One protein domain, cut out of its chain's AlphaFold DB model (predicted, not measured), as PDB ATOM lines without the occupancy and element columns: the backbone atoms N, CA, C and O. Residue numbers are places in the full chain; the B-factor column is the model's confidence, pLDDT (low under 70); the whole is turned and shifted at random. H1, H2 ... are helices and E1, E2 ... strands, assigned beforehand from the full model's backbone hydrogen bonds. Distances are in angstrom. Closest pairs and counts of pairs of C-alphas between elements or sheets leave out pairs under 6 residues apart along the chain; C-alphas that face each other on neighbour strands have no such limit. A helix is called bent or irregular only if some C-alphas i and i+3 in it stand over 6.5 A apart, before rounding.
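This is residues 3 to 48 of the 49 residues of an uncharacterized protein of bacterium (UniProt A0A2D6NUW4). A small two-stranded hairpin, E1 and E2, packs on one side of a single long helix, H1, mainly through E2. H1 makes most of the longest axis; the free loop of residues 18 to 27, of which 26 and 27 belong to H1, sticks out at one end, and residues 41 to 48, of which 41 to 46 belong to H1, stick out at the other. The printed part has 46 residues, with two named strands followed by one named helix, in the order E1, E2, H1; the two strands form one antiparallel sheet, and the class is mixed, helices and strands. The whole is loose, with a radius of gyration of the C-alphas of 12.8 A and spans of 42 by 21 by 11 A.

E1, residues 3 to 6, and E2, residues 10 to 15, are antiparallel neighbours and form a hairpin, with 149 degrees between their directions. The C-alphas of Tyr 3 and Leu 13 face each other at 4.4 A. N 4 and O 12 are within hydrogen-bond range at 3.0 A, and so are N 12 and O 4 at 3.0 A. H1, residues 26 to 46, comes closest to E2 at the C-alphas of Leu 14 and Ala 32, 5.9 A apart; the two elements have 4 pairs of C-alphas within 8 A and their centres are 11.1 A apart. E1 and H1 are near each other, with 5 pairs of C-alphas within 10 A. In H1 every O i to N i+4 pair is within hydrogen-bond range.

The printed part begins with E1, whose C-alpha 3 is at (32.929, 34.672, 42.372); from first to last C-alpha E1 measures 9.7 A. E2 begins with C-alpha 10 at (23.773, 38.813, 45.389) and measures 15.3 A. H1 measures 30.8 A, from C-alpha 26 at (45.770, 32.556, 34.003) to C-alpha 46 at (17.572, 44.154, 29.537), and it is not bent.

The two C-alphas farthest apart in the domain are those of Ala 22 and Tyr 48, 42.9 A, and the outline is only just a rod, at 42 by 21 by 11 A. The printed part has no cut. The link from E1 to E2, 3 residues, is tight; that from E2 to H1, 10 residues, is short. The mean pLDDT of the printed part is 76.7, and the model's confidence is under 70 at residues 6 to 8 and 45 to 48.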
ATOM      1  N   TYR A   3      34.230  34.029  42.196       76.31
ATOM      2  CA  TYR A   3      32.929  34.672  42.372       76.31
ATOM      3  C   TYR A   3      33.108  36.192  42.397       76.31
ATOM      4  O   TYR A   3      34.206  36.682  42.670       76.31
ATOM      5  N   PHE A   4      32.033  36.927  42.125       77.44
ATOM      6  CA  PHE A   4      31.992  38.375  42.314       77.44
ATOM      7  C   PHE A   4      30.706  38.789  43.027       77.44
ATOM      8  O   PHE A   4      29.700  38.075  43.017       77.44
ATOM      9  N   PHE A   5      30.765  39.949  43.671       77.88
ATOM     10  CA  PHE A   5      29.616  40.557  44.322       77.88
ATOM     11  C   PHE A   5      28.919  41.483  43.331       77.88
ATOM     12  O   PHE A   5      29.538  42.427  42.837       77.88
ATOM     13  N   ASN A   6      27.637  41.231  43.064       69.31
ATOM     14  CA  ASN A   6      26.798  42.166  42.327       69.31
ATOM     15  C   ASN A   6      25.947  42.962  43.328       69.31
ATOM     16  O   ASN A   6      25.179  42.379  44.099       69.31
ATOM     17  N   THR A   7      26.162  44.285  43.360       65.31
ATOM     18  CA  THR A   7      25.359  45.275  44.114       65.31
ATOM     19  C   THR A   7      24.978  44.862  45.547       65.31
ATOM     20  O   THR A   7      23.866  45.092  46.015       65.31
ATOM     21  N   GLY A   8      25.921  44.243  46.268       62.78
ATOM     22  CA  GLY A   8      25.866  44.001  47.718       62.78
ATOM     23  C   GLY A   8      24.794  43.026  48.225       62.78
ATOM     24  O   GLY A   8      24.802  42.706  49.409       62.78
ATOM     25  N   ARG A   9      23.887  42.540  47.367       72.62
ATOM     26  CA  ARG A   9      22.768  41.661  47.761       72.62
ATOM     27  C   ARG A   9      22.781  40.294  47.082       72.62
ATOM     28  O   ARG A   9      22.040  39.414  47.507       72.62
ATOM     29  N   ALA A  10      23.630  40.092  46.074       73.19
ATOM     30  CA  ALA A  10      23.773  38.813  45.389       73.19
ATOM     31  C   ALA A  10      25.249  38.462  45.158       73.19
ATOM     32  O   ALA A  10      26.043  39.281  44.686       73.19
ATOM     33  N   ILE A  11      25.612  37.219  45.480       78.25
ATOM     34  CA  ILE A  11      26.907  36.635  45.124       78.25
ATOM     35  C   ILE A  11      26.697  35.824  43.855       78.25
ATOM     36  O   ILE A  11      25.886  34.898  43.842       78.25
ATOM     37  N   ILE A  12      27.440  36.154  42.803       77.06
ATOM     38  CA  ILE A  12      27.362  35.437  41.535       77.06
ATOM     39  C   ILE A  12      28.609  34.581  41.383       77.06
ATOM     40  O   ILE A  12      29.746  35.068  41.351       77.06
ATOM     41  N   LEU A  13      28.379  33.274  41.305       80.19
ATOM     42  CA  LEU A  13      29.417  32.289  41.067       80.19
ATOM     43  C   LEU A  13      29.722  32.236  39.567       80.19
ATOM     44  O   LEU A  13      28.922  31.730  38.789       80.19
ATOM     45  N   LEU A  14      30.889  32.745  39.169       74.44
ATOM     46  CA  LEU A  14      31.311  32.757  37.763       74.44
ATOM     47  C   LEU A  14      31.887  31.413  37.329       74.44
ATOM     48  O   LEU A  14      31.653  30.968  36.207       74.44
ATOM     49  N   HIS A  15      32.700  30.795  38.193       70.31
ATOM     50  CA  HIS A  15      33.354  29.538  37.856       70.31
ATOM     51  C   HIS A  15      33.797  28.737  39.087       70.31
ATOM     52  O   HIS A  15      34.571  29.202  39.937       70.31
ATOM     53  N   ALA A  16      33.357  27.481  39.152       70.62
ATOM     54  CA  ALA A  16      33.876  26.490  40.081       70.62
ATOM     55  C   ALA A  16      34.927  25.629  39.367       70.62
ATOM     56  O   ALA A  16      34.629  24.965  38.382       70.62
ATOM     57  N   PHE A  17      36.158  25.632  39.882       75.50
ATOM     58  CA  PHE A  17      37.242  24.788  39.386       75.50
ATOM     59  C   PHE A  17      37.950  24.107  40.555       75.50
ATOM     60  O   PHE A  17      38.119  24.704  41.626       75.50
ATOM     61  N   SER A  18      38.387  22.869  40.327       76.31
ATOM     62  CA  SER A  18      39.266  22.154  41.249       76.31
ATOM     63  C   SER A  18      40.672  22.749  41.170       76.31
ATOM     64  O   SER A  18      41.260  22.838  40.087       76.31
ATOM     65  N   LYS A  19      41.205  23.208  42.308       72.38
ATOM     66  CA  LYS A  19      42.510  23.873  42.375       72.38
ATOM     67  C   LYS A  19      43.620  22.841  42.161       72.38
ATOM     68  O   LYS A  19      44.029  22.163  43.094       72.38
ATOM     69  N   LYS A  20      44.104  22.736  40.921       71.56
ATOM     70  CA  LYS A  20      45.193  21.820  40.533       71.56
ATOM     71  C   LYS A  20      46.596  22.405  40.738       71.56
ATOM     72  O   LYS A  20      47.568  21.664  40.744       71.56
ATOM     73  N   THR A  21      46.712  23.724  40.898       75.75
ATOM     74  CA  THR A  21      47.989  24.449  40.998       75.75
ATOM     75  C   THR A  21      47.993  25.409  42.187       75.75
ATOM     76  O   THR A  21      46.949  25.929  42.584       75.75
ATOM     77  N   ALA A  22      49.176  25.683  42.753       77.12
ATOM     78  CA  ALA A  22      49.329  26.581  43.904       77.12
ATOM     79  C   ALA A  22      48.792  27.998  43.621       77.12
ATOM     80  O   ALA A  22      48.088  28.582  44.452       77.12
ATOM     81  N   LYS A  23      49.067  28.507  42.414       79.69
ATOM     82  CA  LYS A  23      48.542  29.770  41.882       79.69
ATOM     83  C   LYS A  23      47.328  29.514  40.994       79.69
ATOM     84  O   LYS A  23      47.244  28.470  40.346       79.69
ATOM     85  N   THR A  24      46.408  30.470  40.949       78.19
ATOM     86  CA  THR A  24      45.261  30.436  40.035       78.19
ATOM     87  C   THR A  24      45.772  30.455  38.589       78.19
ATOM     88  O   THR A  24      46.539  31.358  38.246       78.19
ATOM     89  N   PRO A  25      45.400  29.480  37.742       79.69
ATOM     90  CA  PRO A  25      45.836  29.466  36.352       79.69
ATOM     91  C   PRO A  25      45.338  30.719  35.608       79.69
ATOM     92  O   PRO A  25      44.162  31.063  35.748       79.69
ATOM     93  N   PRO A  26      46.167  31.365  34.765       82.88
ATOM     94  CA  PRO A  26      45.770  32.556  34.003       82.88
ATOM     95  C   PRO A  26      44.535  32.320  33.124       82.88
ATOM     96  O   PRO A  26      43.668  33.180  32.995       82.88
ATOM     97  N   ARG A  27      44.414  31.102  32.581       83.56
ATOM     98  CA  ARG A  27      43.279  30.662  31.763       83.56
ATOM     99  C   ARG A  27      41.938  30.761  32.497       83.56
ATOM    100  O   ARG A  27      40.936  31.125  31.890       83.56
ATOM    101  N   GLU A  28      41.921  30.451  33.792       80.12
ATOM    102  CA  GLU A  28      40.700  30.498  34.603       80.12
ATOM    103  C   GLU A  28      40.306  31.938  34.944       80.12
ATOM    104  O   GLU A  28      39.120  32.261  34.979       80.12
ATOM    105  N   MET A  29      41.287  32.833  35.118       80.44
ATOM    106  CA  MET A  29      41.016  34.267  35.285       80.44
ATOM    107  C   MET A  29      40.390  34.863  34.024       80.44
ATOM    108  O   MET A  29      39.395  35.577  34.111       80.44
ATOM    109  N   GLN A  30      40.936  34.524  32.854       86.56
ATOM    110  CA  GLN A  30      40.457  35.044  31.574       86.56
ATOM    111  C   GLN A  30      39.026  34.570  31.270       86.56
ATOM    112  O   GLN A  30      38.187  35.362  30.847       86.56
ATOM    113  N   LYS A  31      38.701  33.305  31.577       84.38
ATOM    114  CA  LYS A  31      37.318  32.804  31.514       84.38
ATOM    115  C   LYS A  31      36.375  33.563  32.445       84.38
ATOM    116  O   LYS A  31      35.283  33.934  32.028       84.38
ATOM    117  N   ALA A  32      36.784  33.803  33.691       81.38
ATOM    118  CA  ALA A  32      35.947  34.521  34.646       81.38
ATOM    119  C   ALA A  32      35.661  35.966  34.200       81.38
ATOM    120  O   ALA A  32      34.532  36.429  34.351       81.38
ATOM    121  N   GLN A  33      36.647  36.648  33.609       85.69
ATOM    122  CA  GLN A  33      36.469  37.991  33.045       85.69
ATOM    123  C   GLN A  33      35.470  37.995  31.885       85.69
ATOM    124  O   GLN A  33      34.550  38.808  31.887       85.69
ATOM    125  N   ASN A  34      35.593  37.060  30.939       88.31
ATOM    126  CA  ASN A  34      34.660  36.964  29.813       88.31
ATOM    127  C   ASN A  34      33.217  36.735  30.287       88.31
ATOM    128  O   ASN A  34      32.317  37.457  29.865       88.31
ATOM    129  N   ASN A  35      33.015  35.810  31.233       83.06
ATOM    130  CA  ASN A  35      31.696  35.534  31.807       83.06
ATOM    131  C   ASN A  35      31.109  36.759  32.533       83.06
ATOM    132  O   ASN A  35      29.905  37.000  32.483       83.06
ATOM    133  N   MET A  36      31.951  37.552  33.208       83.25
ATOM    134  CA  MET A  36      31.521  38.796  33.852       83.25
ATOM    135  C   MET A  36      31.071  39.837  32.820       83.25
ATOM    136  O   MET A  36      30.023  40.454  33.005       83.25
ATOM    137  N   TYR A  37      31.829  40.032  31.737       86.69
ATOM    138  CA  TYR A  37      31.455  40.975  30.678       86.69
ATOM    139  C   TYR A  37      30.151  40.578  29.986       86.69
ATOM    140  O   TYR A  37      29.304  41.435  29.750       86.69
ATOM    141  N   GLU A  38      29.963  39.289  29.713       85.56
ATOM    142  CA  GLU A  38      28.725  38.767  29.135       85.56
ATOM    143  C   GLU A  38      27.523  39.021  30.053       85.56
ATOM    144  O   GLU A  38      26.499  39.545  29.613       85.56
ATOM    145  N   TYR A  39      27.671  38.747  31.352       83.19
ATOM    146  CA  TYR A  39      26.633  39.029  32.342       83.19
ATOM    147  C   TYR A  39      26.265  40.519  32.396       83.19
ATOM    148  O   TYR A  39      25.085  40.869  32.369       83.19
ATOM    149  N   LEU A  40      27.261  41.409  32.431       83.00
ATOM    150  CA  LEU A  40      27.032  42.856  32.469       83.00
ATOM    151  C   LEU A  40      26.376  43.380  31.186       83.00
ATOM    152  O   LEU A  40      25.491  44.232  31.265       83.00
ATOM    153  N   ASN A  41      26.774  42.867  30.019       84.81
ATOM    154  CA  ASN A  41      26.163  43.236  28.742       84.81
ATOM    155  C   ASN A  41      24.701  42.789  28.669       84.81
ATOM    156  O   ASN A  41      23.849  43.588  28.290       84.81
ATOM    157  N   ASN A  42      24.399  41.564  29.107       81.56
ATOM    158  CA  ASN A  42      23.026  41.061  29.154       81.56
ATOM    159  C   ASN A  42      22.145  41.889  30.098       81.56
ATOM    160  O   ASN A  42      21.018  42.220  29.737       81.56
ATOM    161  N   ILE A  43      22.659  42.291  31.267       78.69
ATOM    162  CA  ILE A  43      21.939  43.230  32.142       78.69
ATOM    163  C   ILE A  43      21.693  44.548  31.417       78.69
ATOM    164  O   ILE A  43      20.578  45.059  31.454       78.69
ATOM    165  N   LYS A  44      22.714  45.117  30.772       71.69
ATOM    166  CA  LYS A  44      22.582  46.418  30.116       71.69
ATOM    167  C   LYS A  44      21.520  46.378  29.015       71.69
ATOM    168  O   LYS A  44      20.696  47.279  28.976       71.69
ATOM    169  N   SER A  45      21.488  45.331  28.193       69.81
ATOM    170  CA  SER A  45      20.457  45.154  27.161       69.81
ATOM    171  C   SER A  45      19.046  45.028  27.744       69.81
ATOM    172  O   SER A  45      18.136  45.658  27.232       69.81
ATOM    173  N   GLN A  46      18.871  44.312  28.860       59.16
ATOM    174  CA  GLN A  46      17.572  44.154  29.537       59.16
ATOM    175  C   GLN A  46      17.047  45.433  30.220       59.16
ATOM    176  O   GLN A  46      15.904  45.459  30.653       59.16
ATOM    177  N   ASN A  47      17.873  46.476  30.372       58.84
ATOM    178  CA  ASN A  47      17.466  47.759  30.966       58.84
ATOM    179  C   ASN A  47      17.153  48.841  29.910       58.84
ATOM    180  O   ASN A  47      16.884  49.981  30.285       58.84
ATOM    181  N   TYR A  48      17.243  48.515  28.615       55.47
ATOM    182  CA  TYR A  48      16.996  49.436  27.497       55.47
ATOM    183  C   TYR A  48      15.783  49.046  26.622       55.47
ATOM    184  O   TYR A  48      15.542  49.730  25.629       55.47
TER     185      TYR A  48